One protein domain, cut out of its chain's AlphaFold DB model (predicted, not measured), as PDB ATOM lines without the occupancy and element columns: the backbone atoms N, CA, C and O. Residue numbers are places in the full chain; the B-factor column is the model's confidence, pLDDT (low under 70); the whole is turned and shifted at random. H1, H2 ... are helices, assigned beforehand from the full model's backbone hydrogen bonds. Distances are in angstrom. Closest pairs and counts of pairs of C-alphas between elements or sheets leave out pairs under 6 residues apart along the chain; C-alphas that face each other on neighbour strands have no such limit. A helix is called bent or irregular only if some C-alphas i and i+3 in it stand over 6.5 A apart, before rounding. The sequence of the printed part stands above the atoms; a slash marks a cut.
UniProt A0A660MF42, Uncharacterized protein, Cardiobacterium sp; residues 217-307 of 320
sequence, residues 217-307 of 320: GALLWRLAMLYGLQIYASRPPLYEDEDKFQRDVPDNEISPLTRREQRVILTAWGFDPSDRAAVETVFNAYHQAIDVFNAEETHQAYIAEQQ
ATOM      1  N   GLY A 217      -0.870   6.475 -55.271       80.88
ATOM      2  CA  GLY A 217      -2.202   6.607 -54.690       80.88
ATOM      3  C   GLY A 217      -2.581   5.403 -53.830       80.88
ATOM      4  O   GLY A 217      -3.107   5.570 -52.726       80.88
ATOM      5  N   ALA A 218      -2.259   4.196 -54.289       78.94
ATOM      6  CA  ALA A 218      -2.567   2.960 -53.589       78.94
ATOM      7  C   ALA A 218      -1.780   2.804 -52.285       78.94
ATOM      8  O   ALA A 218      -2.374   2.541 -51.235       78.94
ATOM      9  N   LEU A 219      -0.467   3.036 -52.312       82.12
ATOM     10  CA  LEU A 219       0.353   3.016 -51.101       82.12
ATOM     11  C   LEU A 219       0.009   4.168 -50.138       82.12
ATOM     12  O   LEU A 219       0.014   3.972 -48.920       82.12
ATOM     13  N   LEU A 220      -0.357   5.349 -50.652       86.56
ATOM     14  CA  LEU A 220      -0.799   6.476 -49.826       86.56
ATOM     15  C   LEU A 220      -2.108   6.121 -49.107       86.56
ATOM     16  O   LEU A 220      -2.243   6.375 -47.909       86.56
ATOM     17  N   TRP A 221      -3.039   5.461 -49.804       85.00
ATOM     18  CA  TRP A 221      -4.252   4.910 -49.202       85.00
ATOM     19  C   TRP A 221      -3.952   3.871 -48.125       85.00
ATOM     20  O   TRP A 221      -4.485   3.972 -47.018       85.00
ATOM     21  N   ARG A 222      -3.037   2.932 -48.393       84.25
ATOM     22  CA  ARG A 222      -2.607   1.909 -47.423       84.25
ATOM     23  C   ARG A 222      -2.036   2.519 -46.146       84.25
ATOM     24  O   ARG A 222      -2.435   2.119 -45.052       84.25
ATOM     25  N   LEU A 223      -1.151   3.507 -46.267       87.75
ATOM     26  CA  LEU A 223      -0.585   4.216 -45.119       87.75
ATOM     27  C   LEU A 223      -1.652   4.986 -44.337       87.75
ATOM     28  O   LEU A 223      -1.666   4.928 -43.108       87.75
ATOM     29  N   ALA A 224      -2.570   5.665 -45.029       87.06
ATOM     30  CA  ALA A 224      -3.628   6.435 -44.378       87.06
ATOM     31  C   ALA A 224      -4.477   5.540 -43.477       87.06
ATOM     32  O   ALA A 224      -4.716   5.826 -42.306       87.06
ATOM     33  N   MET A 225      -4.857   4.403 -44.035       82.38
ATOM     34  CA  MET A 225      -5.617   3.353 -43.393       82.38
ATOM     35  C   MET A 225      -4.897   2.746 -42.179       82.38
ATOM     36  O   MET A 225      -5.478   2.662 -41.098       82.38
ATOM     37  N   LEU A 226      -3.618   2.391 -42.318       81.94
ATOM     38  CA  LEU A 226      -2.816   1.815 -41.232       81.94
ATOM     39  C   LEU A 226      -2.577   2.780 -40.064       81.94
ATOM     40  O   LEU A 226      -2.554   2.357 -38.907       81.94
ATOM     41  N   TYR A 227      -2.402   4.069 -40.356       84.81
ATOM     42  CA  TYR A 227      -2.072   5.087 -39.355       84.81
ATOM     43  C   TYR A 227      -3.284   5.894 -38.867       84.81
ATOM     44  O   TYR A 227      -3.134   6.737 -37.977       84.81
ATOM     45  N   GLY A 228      -4.481   5.630 -39.405       84.06
ATOM     46  CA  GLY A 228      -5.709   6.359 -39.075       84.06
ATOM     47  C   GLY A 228      -5.694   7.816 -39.549       84.06
ATOM     48  O   GLY A 228      -6.217   8.694 -38.863       84.06
ATOM     49  N   LEU A 229      -5.057   8.086 -40.688       86.31
ATOM     50  CA  LEU A 229      -4.937   9.407 -41.303       86.31
ATOM     51  C   LEU A 229      -6.015   9.607 -42.376       86.31
ATOM     52  O   LEU A 229      -6.559   8.657 -42.934       86.31
ATOM     53  N   GLN A 230      -6.333  10.868 -42.668       83.75
ATOM     54  CA  GLN A 230      -7.346  11.225 -43.661       83.75
ATOM     55  C   GLN A 230      -6.725  11.459 -45.034       83.75
ATOM     56  O   GLN A 230      -5.701  12.130 -45.140       83.75
ATOM     57  N   ILE A 231      -7.394  10.979 -46.082       83.56
ATOM     58  CA  ILE A 231      -7.093  11.299 -47.480       83.56
ATOM     59  C   ILE A 231      -8.383  11.453 -48.275       83.56
ATOM     60  O   ILE A 231      -9.412  10.880 -47.918       83.56
ATOM     61  N   TYR A 232      -8.303  12.186 -49.379       75.38
ATOM     62  CA  TYR A 232      -9.378  12.350 -50.359       75.38
ATOM     63  C   TYR A 232      -9.272  11.318 -51.492       75.38
ATOM     64  O   TYR A 232      -9.605  11.612 -52.636       75.38
ATOM     65  N   ALA A 233      -8.790  10.116 -51.168       66.25
ATOM     66  CA  ALA A 233      -8.711   8.994 -52.091       66.25
ATOM     67  C   ALA A 233      -9.847   8.010 -51.817       66.25
ATOM     68  O   ALA A 233     -10.120   7.657 -50.665       66.25
ATOM     69  N   SER A 234     -10.465   7.512 -52.882       61.00
ATOM     70  CA  SER A 234     -11.207   6.262 -52.810       61.00
ATOM     71  C   SER A 234     -10.233   5.097 -52.642       61.00
ATOM     72  O   SER A 234      -9.043   5.188 -52.951       61.00
ATOM     73  N   ARG A 235     -10.751   3.973 -52.145       62.06
ATOM     74  CA  ARG A 235     -10.035   2.700 -52.213       62.06
ATOM     75  C   ARG A 235      -9.578   2.464 -53.667       62.06
ATOM     76  O   ARG A 235     -10.412   2.650 -54.558       62.06
ATOM     77  N   PRO A 236      -8.312   2.073 -53.914       58.19
ATOM     78  CA  PRO A 236      -7.817   1.842 -55.268       58.19
ATOM     79  C   PRO A 236      -8.729   0.870 -56.027       58.19
ATOM     80  O   PRO A 236      -9.190  -0.104 -55.415       58.19
ATOM     81  N   PRO A 237      -9.016   1.121 -57.321       50.12
ATOM     82  CA  PRO A 237      -9.794   0.193 -58.121       50.12
ATOM     83  C   PRO A 237      -9.044  -1.132 -58.184       50.12
ATOM     84  O   PRO A 237      -7.866  -1.192 -58.539       50.12
ATOM     85  N   LEU A 238      -9.749  -2.185 -57.795       52.06
ATOM     86  CA  LEU A 238      -9.282  -3.546 -57.978       52.06
ATOM     87  C   LEU A 238      -9.391  -3.893 -59.469       52.06
ATOM     88  O   LEU A 238     -10.156  -3.257 -60.196       52.06
ATOM     89  N   TYR A 239      -8.627  -4.872 -59.948       50.28
ATOM     90  CA  TYR A 239      -8.711  -5.296 -61.353       50.28
ATOM     91  C   TYR A 239     -10.141  -5.730 -61.724       50.28
ATOM     92  O   TYR A 239     -10.860  -6.260 -60.881       50.28
ATOM     93  N   GLU A 240     -10.544  -5.539 -62.988       40.31
ATOM     94  CA  GLU A 240     -11.913  -5.798 -63.487       40.31
ATOM     95  C   GLU A 240     -12.430  -7.221 -63.185       40.31
ATOM     96  O   GLU A 240     -13.629  -7.418 -62.974       40.31
ATOM     97  N   ASP A 241     -11.538  -8.211 -63.092       43.84
ATOM     98  CA  ASP A 241     -11.901  -9.584 -62.726       43.84
ATOM     99  C   ASP A 241     -12.203  -9.764 -61.225       43.84
ATOM    100  O   ASP A 241     -12.793 -10.775 -60.850       43.84
ATOM    101  N   GLU A 242     -11.886  -8.789 -60.365       47.09
ATOM    102  CA  GLU A 242     -12.089  -8.821 -58.909       47.09
ATOM    103  C   GLU A 242     -13.375  -8.118 -58.420       47.09
ATOM    104  O   GLU A 242     -13.763  -8.311 -57.261       47.09
ATOM    105  N   ASP A 243     -14.116  -7.405 -59.283       40.34
ATOM    106  CA  ASP A 243     -15.418  -6.779 -58.947       40.34
ATOM    107  C   ASP A 243     -16.468  -7.798 -58.449       40.34
ATOM    108  O   ASP A 243     -17.459  -7.452 -57.791       40.34
ATOM    109  N   LYS A 244     -16.243  -9.087 -58.731       38.66
ATOM    110  CA  LYS A 244     -17.052 -10.215 -58.246       38.66
ATOM    111  C   LYS A 244     -16.511 -10.872 -56.970       38.66
ATOM    112  O   LYS A 244     -17.263 -11.613 -56.342       38.66
ATOM    113  N   PHE A 245     -15.263 -10.611 -56.574       39.06
ATOM    114  CA  PHE A 245     -14.545 -11.372 -55.539       39.06
ATOM    115  C   PHE A 245     -14.256 -10.595 -54.242       39.06
ATOM    116  O   PHE A 245     -13.907 -11.210 -53.237       39.06
ATOM    117  N   GLN A 246     -14.415  -9.264 -54.210       40.66
ATOM    118  CA  GLN A 246     -13.944  -8.438 -53.083       40.66
ATOM    119  C   GLN A 246     -15.005  -7.637 -52.302       40.66
ATOM    120  O   GLN A 246     -14.627  -6.789 -51.485       40.66
ATOM    121  N   ARG A 247     -16.309  -7.911 -52.462       40.12
ATOM    122  CA  ARG A 247     -17.365  -7.121 -51.788       40.12
ATOM    123  C   ARG A 247     -17.269  -7.052 -50.256       40.12
ATOM    124  O   ARG A 247     -17.728  -6.062 -49.707       40.12
ATOM    125  N   ASP A 248     -16.614  -8.004 -49.587       39.34
ATOM    126  CA  ASP A 248     -16.818  -8.190 -48.142       39.34
ATOM    127  C   ASP A 248     -15.524  -8.320 -47.303       39.34
ATOM    128  O   ASP A 248     -15.416  -9.226 -46.483       39.34
ATOM    129  N   VAL A 249     -14.529  -7.429 -47.457       39.78
ATOM    130  CA  VAL A 249     -13.596  -7.181 -46.328       39.78
ATOM    131  C   VAL A 249     -14.124  -5.983 -45.569       39.78
ATOM    132  O   VAL A 249     -14.246  -4.915 -46.171       39.78
ATOM    133  N   PRO A 250     -14.447  -6.140 -44.278       46.25
ATOM    134  CA  PRO A 250     -14.761  -5.005 -43.438       46.25
ATOM    135  C   PRO A 250     -13.552  -4.058 -43.389       46.25
ATOM    136  O   PRO A 250     -12.423  -4.499 -43.183       46.25
ATOM    137  N   ASP A 251     -13.784  -2.751 -43.528       47.62
ATOM    138  CA  ASP A 251     -12.741  -1.707 -43.541       47.62
ATOM    139  C   ASP A 251     -11.871  -1.652 -42.259       47.62
ATOM    140  O   ASP A 251     -10.960  -0.835 -42.155       47.62
ATOM    141  N   ASN A 252     -12.146  -2.493 -41.256       47.72
ATOM    142  CA  ASN A 252     -11.489  -2.493 -39.951       47.72
ATOM    143  C   ASN A 252     -10.330  -3.502 -39.802       47.72
ATOM    144  O   ASN A 252      -9.662  -3.474 -38.770       47.72
ATOM    145  N   GLU A 253     -10.056  -4.357 -40.792       54.62
ATOM    146  CA  GLU A 253      -8.940  -5.316 -40.758       54.62
ATOM    147  C   GLU A 253      -7.916  -5.008 -41.852       54.62
ATOM    148  O   GLU A 253      -7.840  -5.648 -42.900       54.62
ATOM    149  N   ILE A 254      -7.114  -3.976 -41.603       63.88
ATOM    150  CA  ILE A 254      -6.101  -3.509 -42.545       63.88
ATOM    151  C   ILE A 254      -4.800  -4.243 -42.240       63.88
ATOM    152  O   ILE A 254      -4.191  -4.037 -41.190       63.88
ATOM    153  N   SER A 255      -4.378  -5.118 -43.154       67.19
ATOM    154  CA  SER A 255      -3.120  -5.859 -43.025       67.19
ATOM    155  C   SER A 255      -1.932  -4.898 -42.898       67.19
ATOM    156  O   SER A 255      -1.924  -3.891 -43.614       67.19
ATOM    157  N   PRO A 256      -0.912  -5.211 -42.073       72.44
ATOM    158  CA  PRO A 256       0.372  -4.514 -42.053       72.44
ATOM    159  C   PRO A 256       0.973  -4.383 -43.453       72.44
ATOM    160  O   PRO A 256       0.600  -5.129 -44.361       72.44
ATOM    161  N   LEU A 257       1.910  -3.447 -43.618       76.94
ATOM    162  CA  LEU A 257       2.659  -3.339 -44.867       76.94
ATOM    163  C   LEU A 257       3.509  -4.588 -45.088       76.94
ATOM    164  O   LEU A 257       4.221  -5.008 -44.168       76.94
ATOM    165  N   THR A 258       3.498  -5.131 -46.300       73.06
ATOM    166  CA  THR A 258       4.431  -6.198 -46.688       73.06
ATOM    167  C   THR A 258       5.858  -5.656 -46.794       73.06
ATOM    168  O   THR A 258       6.062  -4.448 -46.938       73.06
ATOM    169  N   ARG A 259       6.879  -6.527 -46.759       72.50
ATOM    170  CA  ARG A 259       8.271  -6.086 -46.994       72.50
ATOM    171  C   ARG A 259       8.436  -5.397 -48.347       72.50
ATOM    172  O   ARG A 259       9.194  -4.437 -48.444       72.50
ATOM    173  N   ARG A 260       7.695  -5.837 -49.369       74.44
ATOM    174  CA  ARG A 260       7.686  -5.200 -50.688       74.44
ATOM    175  C   ARG A 260       7.101  -3.788 -50.635       74.44
ATOM    176  O   ARG A 260       7.740  -2.870 -51.139       74.44
ATOM    177  N   GLU A 261       5.947  -3.587 -49.994       78.12
ATOM    178  CA  GLU A 261       5.371  -2.243 -49.806       78.12
ATOM    179  C   GLU A 261       6.329  -1.335 -49.023       78.12
ATOM    180  O   GLU A 261       6.573  -0.193 -49.412       78.12
ATOM    181  N   GLN A 262       6.928  -1.862 -47.949       78.56
ATOM    182  CA  GLN A 262       7.898  -1.122 -47.142       78.56
ATOM    183  C   GLN A 262       9.117  -0.700 -47.965       78.56
ATOM    184  O   GLN A 262       9.556   0.446 -47.875       78.56
ATOM    185  N   ARG A 263       9.628  -1.605 -48.804       74.31
ATOM    186  CA  ARG A 263      10.742  -1.345 -49.714       74.31
ATOM    187  C   ARG A 263      10.407  -0.279 -50.737       74.31
ATOM    188  O   ARG A 263      11.228   0.612 -50.944       74.31
ATOM    189  N   VAL A 264       9.243  -0.359 -51.385       75.69
ATOM    190  CA  VAL A 264       8.835   0.668 -52.352       75.69
ATOM    191  C   VAL A 264       8.808   2.018 -51.652       75.69
ATOM    192  O   VAL A 264       9.489   2.925 -52.106       75.69
ATOM    193  N   ILE A 265       8.155   2.145 -50.497       79.88
ATOM    194  CA  ILE A 265       8.103   3.422 -49.770       79.88
ATOM    195  C   ILE A 265       9.515   3.918 -49.402       79.88
ATOM    196  O   ILE A 265       9.865   5.066 -49.680       79.88
ATOM    197  N   LEU A 266      10.363   3.043 -48.858       78.12
ATOM    198  CA  LEU A 266      11.727   3.396 -48.463       78.12
ATOM    199  C   LEU A 266      12.594   3.854 -49.641       78.12
ATOM    200  O   LEU A 266      13.349   4.819 -49.516       78.12
ATOM    201  N   THR A 267      12.504   3.170 -50.777       69.31
ATOM    202  CA  THR A 267      13.397   3.394 -51.924       69.31
ATOM    203  C   THR A 267      12.866   4.439 -52.897       69.31
ATOM    204  O   THR A 267      13.625   5.307 -53.322       69.31
ATOM    205  N   ALA A 268      11.574   4.379 -53.216       70.88
ATOM    206  CA  ALA A 268      10.902   5.282 -54.137       70.88
ATOM    207  C   ALA A 268      10.594   6.636 -53.496       70.88
ATOM    208  O   ALA A 268      10.729   7.665 -54.152       70.88
ATOM    209  N   TRP A 269      10.131   6.644 -52.239       79.00
ATOM    210  CA  TRP A 269       9.639   7.866 -51.583       79.00
ATOM    211  C   TRP A 269      10.633   8.416 -50.560       79.00
ATOM    212  O   TRP A 269      10.529   9.572 -50.154       79.00
ATOM    213  N   GLY A 270      11.627   7.615 -50.171       76.00
ATOM    214  CA  GLY A 270      12.778   8.080 -49.406       76.00
ATOM    215  C   GLY A 270      12.539   8.213 -47.903       76.00
ATOM    216  O   GLY A 270      13.249   8.987 -47.259       76.00
ATOM    217  N   PHE A 271      11.577   7.485 -47.327       82.94
ATOM    218  CA  PHE A 271      11.367   7.458 -45.877       82.94
ATOM    219  C   PHE A 271      11.028   6.067 -45.340       82.94
ATOM    220  O   PHE A 271      10.508   5.220 -46.056       82.94
ATOM    221  N   ASP A 272      11.306   5.845 -44.056       84.19
ATOM    222  CA  ASP A 272      10.955   4.602 -43.369       84.19
ATOM    223  C   ASP A 272       9.457   4.601 -43.008       84.19
ATOM    224  O   ASP A 272       9.036   5.402 -42.167       84.19
ATOM    225  N   PRO A 273       8.632   3.716 -43.602       85.50
ATOM    226  CA  PRO A 273       7.205   3.671 -43.314       85.50
ATOM    227  C   PRO A 273       6.876   3.186 -41.903       85.50
ATOM    228  O   PRO A 273       5.727   3.307 -41.502       85.50
ATOM    229  N   SER A 274       7.837   2.651 -41.141       85.50
ATOM    230  CA  SER A 274       7.651   2.327 -39.723       85.50
ATOM    231  C   SER A 274       7.816   3.547 -38.802       85.50
ATOM    232  O   SER A 274       7.263   3.561 -37.697       85.50
ATOM    233  N   ASP A 275       8.502   4.602 -39.261       89.56
ATOM    234  CA  ASP A 275       8.640   5.862 -38.533       89.56
ATOM    235  C   ASP A 275       7.379   6.717 -38.694       89.56
ATOM    236  O   ASP A 275       7.143   7.382 -39.706       89.56
ATOM    237  N   ARG A 276       6.572   6.750 -37.630       90.75
ATOM    238  CA  ARG A 276       5.343   7.544 -37.580       90.75
ATOM    239  C   ARG A 276       5.576   9.025 -37.890       90.75
ATOM    240  O   ARG A 276       4.726   9.626 -38.539       90.75
ATOM    241  N   ALA A 277       6.683   9.620 -37.446       92.25
ATOM    242  CA  ALA A 277       6.945  11.038 -37.687       92.25
ATOM    243  C   ALA A 277       7.246  11.309 -39.170       92.25
ATOM    244  O   ALA A 277       6.820  12.332 -39.716       92.25
ATOM    245  N   ALA A 278       7.931  10.378 -39.836       91.62
ATOM    246  CA  ALA A 278       8.176  10.447 -41.271       91.62
ATOM    247  C   ALA A 278       6.868  10.304 -42.065       91.62
ATOM    248  O   ALA A 278       6.590  11.130 -42.935       91.62
ATOM    249  N   VAL A 279       6.018   9.339 -41.690       91.88
ATOM    250  CA  VAL A 279       4.677   9.170 -42.275       91.88
ATOM    251  C   VAL A 279       3.844  10.443 -42.101       91.88
ATOM    252  O   VAL A 279       3.336  10.990 -43.076       91.88
ATOM    253  N   GLU A 280       3.739  10.978 -40.882       91.06
ATOM    254  CA  GLU A 280       2.986  12.212 -40.615       91.06
ATOM    255  C   GLU A 280       3.540  13.410 -41.406       91.06
ATOM    256  O   GLU A 280       2.770  14.260 -41.848       91.06
ATOM    257  N   THR A 281       4.850  13.469 -41.660       92.06
ATOM    258  CA  THR A 281       5.459  14.513 -42.501       92.06
ATOM    259  C   THR A 281       4.969  14.447 -43.948       92.06
ATOM    260  O   THR A 281       4.593  15.480 -44.508       92.06
ATOM    261  N   VAL A 282       4.906  13.251 -44.539       90.12
ATOM    262  CA  VAL A 282       4.360  13.049 -45.893       90.12
ATOM    263  C   VAL A 282       2.889  13.447 -45.954       90.12
ATOM    264  O   VAL A 282       2.475  14.166 -46.863       90.12
ATOM    265  N   PHE A 283       2.103  13.062 -44.948       92.06
ATOM    266  CA  PHE A 283       0.683  13.406 -44.896       92.06
ATOM    267  C   PHE A 283       0.439  14.899 -44.672       92.06
ATOM    268  O   PHE A 283      -0.475  15.454 -45.273       92.06
ATOM    269  N   ASN A 284       1.284  15.577 -43.896       91.56
ATOM    270  CA  ASN A 284       1.227  17.030 -43.762       91.56
ATOM    271  C   ASN A 284       1.483  17.729 -45.105       91.56
ATOM    272  O   ASN A 284       0.781  18.684 -45.434       91.56
ATOM    273  N   ALA A 285       2.460  17.257 -45.888       90.81
ATOM    274  CA  ALA A 285       2.723  17.786 -47.227       90.81
ATOM    275  C   ALA A 285       1.538  17.533 -48.174       90.81
ATOM    276  O   ALA A 285       1.111  18.448 -48.878       90.81
ATOM    277  N   TYR A 286       0.959  16.330 -48.128       91.44
ATOM    278  CA  TYR A 286      -0.270  16.002 -48.848       91.44
ATOM    279  C   TYR A 286      -1.409  16.962 -48.475       91.44
ATOM    280  O   TYR A 286      -1.946  17.636 -49.346       91.44
ATOM    281  N   HIS A 287      -1.742  17.114 -47.187       90.94
ATOM    282  CA  HIS A 287      -2.833  17.993 -46.741       90.94
ATOM    283  C   HIS A 287      -2.619  19.463 -47.107       90.94
ATOM    284  O   HIS A 287      -3.596  20.169 -47.331       90.94
ATOM    285  N   GLN A 288      -1.369  19.927 -47.184       91.38
ATOM    286  CA  GLN A 288      -1.043  21.277 -47.656       91.38
ATOM    287  C   GLN A 288      -1.256  21.452 -49.165       91.38
ATOM    288  O   GLN A 288      -1.549  22.564 -49.603       91.38
ATOM    289  N   ALA A 289      -1.108  20.381 -49.947       88.50
ATOM    290  CA  ALA A 289      -1.319  20.392 -51.391       88.50
ATOM    291  C   ALA A 289      -2.801  20.266 -51.790       88.50
ATOM    292  O   ALA A 289      -3.161  20.625 -52.911       88.50
ATOM    293  N   ILE A 290      -3.664  19.779 -50.891       91.06
ATOM    294  CA  ILE A 290      -5.091  19.609 -51.174       91.06
ATOM    295  C   ILE A 290      -5.865  20.908 -50.936       91.06
ATOM    296  O   ILE A 290      -5.951  21.410 -49.814       91.06
ATOM    297  N   ASP A 291      -6.528  21.398 -51.983       88.44
ATOM    298  CA  ASP A 291      -7.568  22.416 -51.846       88.44
ATOM    299  C   ASP A 291      -8.884  21.733 -51.479       88.44
ATOM    300  O   ASP A 291      -9.473  21.026 -52.289       88.44
ATOM    301  N   VAL A 292      -9.385  21.969 -50.269       82.81
ATOM    302  CA  VAL A 292     -10.632  21.359 -49.781       82.81
ATOM    303  C   VAL A 292     -11.842  21.724 -50.655       82.81
ATOM    304  O   VAL A 292     -12.780  20.934 -50.755       82.81
ATOM    305  N   PHE A 293     -11.835  22.885 -51.323       85.12
ATOM    306  CA  PHE A 293     -12.910  23.275 -52.243       85.12
ATOM    307  C   PHE A 293     -12.818  22.586 -53.609       85.12
ATOM    308  O   PHE A 293     -13.798  22.599 -54.353       85.12
ATOM    309  N   ASN A 294     -11.677  21.966 -53.919       86.81
ATOM    310  CA  ASN A 294     -11.424  21.227 -55.150       86.81
ATOM    311  C   ASN A 294     -10.623  19.940 -54.878       86.81
ATOM    312  O   ASN A 294      -9.608  19.645 -55.521       86.81
ATOM    313  N   ALA A 295     -11.047  19.205 -53.846       81.56
ATOM    314  CA  ALA A 295     -10.226  18.171 -53.225       81.56
ATOM    315  C   ALA A 295      -9.932  17.001 -54.169       81.56
ATOM    316  O   ALA A 295      -8.835  16.459 -54.142       81.56
ATOM    317  N   GLU A 296     -10.885  16.639 -55.028       81.12
ATOM    318  CA  GLU A 296     -10.725  15.553 -55.997       81.12
ATOM    319  C   GLU A 296      -9.681  15.897 -57.073       81.12
ATOM    320  O   GLU A 296      -8.761  15.116 -57.307       81.12
ATOM    321  N   GLU A 297      -9.761  17.086 -57.676       84.75
ATOM    322  CA  GLU A 297      -8.821  17.511 -58.722       84.75
ATOM    323  C   GLU A 297      -7.407  17.710 -58.158       84.75
ATOM    324  O   GLU A 297      -6.430  17.225 -58.731       84.75
ATOM    325  N   THR A 298      -7.289  18.364 -56.998       87.06
ATOM    326  CA  THR A 298      -5.986  18.580 -56.346       87.06
ATOM    327  C   THR A 298      -5.369  17.288 -55.815       87.06
ATOM    328  O   THR A 298      -4.152  17.124 -55.879       87.06
ATOM    329  N   HIS A 299      -6.184  16.323 -55.378       86.88
ATOM    330  CA  HIS A 299      -5.718  14.985 -55.022       86.88
ATOM    331  C   HIS A 299      -5.120  14.242 -56.217       86.88
ATOM    332  O   HIS A 299      -4.012  13.714 -56.105       86.88
ATOM    333  N   GLN A 300      -5.824  14.220 -57.350       84.38
ATOM    334  CA  GLN A 300      -5.340  13.559 -58.564       84.38
ATOM    335  C   GLN A 300      -4.072  14.228 -59.102       84.38
ATOM    336  O   GLN A 300      -3.127  13.538 -59.479       84.38
ATOM    337  N   ALA A 301      -4.014  15.565 -59.075       85.19
ATOM    338  CA  ALA A 301      -2.821  16.313 -59.457       85.19
ATOM    339  C   ALA A 301      -1.620  15.971 -58.559       85.19
ATOM    340  O   ALA A 301      -0.533  15.711 -59.070       85.19
ATOM    341  N   TYR A 302      -1.830  15.902 -57.240       87.44
ATOM    342  CA  TYR A 302      -0.782  15.527 -56.295       87.44
ATOM    343  C   TYR A 302      -0.292  14.092 -56.519       87.44
ATOM    344  O   TYR A 302       0.914  13.879 -56.605       87.44
ATOM    345  N   ILE A 303      -1.194  13.108 -56.667       86.25
ATOM    346  CA  ILE A 303      -0.788  11.726 -56.984       86.25
ATOM    347  C   ILE A 303       0.045  11.705 -58.264       86.25
ATOM    348  O   ILE A 303       1.115  11.108 -58.277       86.25
ATOM    349  N   ALA A 304      -0.427  12.357 -59.329       83.81
ATOM    350  CA  ALA A 304       0.266  12.363 -60.612       83.81
ATOM    351  C   ALA A 304       1.674  12.974 -60.520       83.81
ATOM    352  O   ALA A 304       2.585  12.486 -61.184       83.81
ATOM    353  N   GLU A 305       1.867  14.001 -59.687       84.25
ATOM    354  CA  GLU A 305       3.178  14.612 -59.434       84.25
ATOM    355  C   GLU A 305       4.119  13.688 -58.645       84.25
ATOM    356  O   GLU A 305       5.308  13.611 -58.955       84.25
ATOM    357  N   GLN A 306       3.594  12.973 -57.645       83.19
ATOM    358  CA  GLN A 306       4.371  12.049 -56.808       83.19
ATOM    359  C   GLN A 306       4.575  10.666 -57.452       83.19
ATOM    360  O   GLN A 306       5.326   9.831 -56.941       83.19
ATOM    361  N   GLN A 307       3.910  10.392 -58.577       77.19
ATOM    362  CA  GLN A 307       4.002   9.116 -59.272       77.19
ATOM    363  C   GLN A 307       5.342   8.990 -60.006       77.19
ATOM    364  O   GLN A 307       5.468   9.291 -61.191       77.19
TER     365      GLN A 307
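This is residues 217 to 307 of the 320 residues of an uncharacterized protein of Cardiobacterium sp (UniProt A0A660MF42). Three helices, H2, H3 and H4, make an open C-shaped frame round H1, which sits in its middle, close to each of them. The long loop of residues 228 to 258 swings out from the open side of the frame, and its residues 239 to 245 stick out. The printed part has 91 residues with four named helices, in the order H1, H2, H3, H4, and no named strand; the class is all helix. The whole is compact, with a radius of gyration of the C-alphas of 13.9 A and spans of 36 by 33 by 23 A.

H1, residues 217 to 227, is close to but not clearly touching H2, residues 259 to 269; their closest C-alphas, of Leu 219 and Glu 261, are 7.4 A apart, and the tilt is steep, 67 degrees. H1 is likewise close to but not clearly touching H3, residues 276 to 289, with the closest C-alphas, of Leu 223 and Val 279, 7.8 A apart. H1 and H4, residues 292 to 306, are also close but not clearly touching: the closest C-alphas, of Gly 217 and Ile 303, are 5.8 A apart. H3 touches H4 with residues 286 to 289 alone, at a steep tilt of 61 degrees, opposite ways; the closest C-alphas, of Ala 289 and Tyr 302, are 6.9 A apart. H2 is apart from H3 and from H4. In H1, H2 and H3 every O i to N i+4 pair is within hydrogen-bond range; in H4, 9 of 11 are.

H1 begins at C-alpha 217, (-2.202, 6.607, -54.690), and is 15.4 A long; H2 is 14.8 A long. H3 runs 20.0 A from C-alpha 276 at (5.343, 7.544, -37.580). H4 is 19.0 A long, ends at C-alpha 306, (4.371, 12.049, -56.808), and is irregular: C-alphas 293 and 296 are 8.9 A apart.

The two C-alphas farthest apart, of Lys 244 and Ala 277, are 38.1 A apart. The printed part has no cut. The link from H1 to H2 is long, with 31 residues; H2 to H3 is short and H3 to H4 tight. Mean pLDDT of the printed part is 75.1, and residues 233 to 255 and residue 267 are under 70.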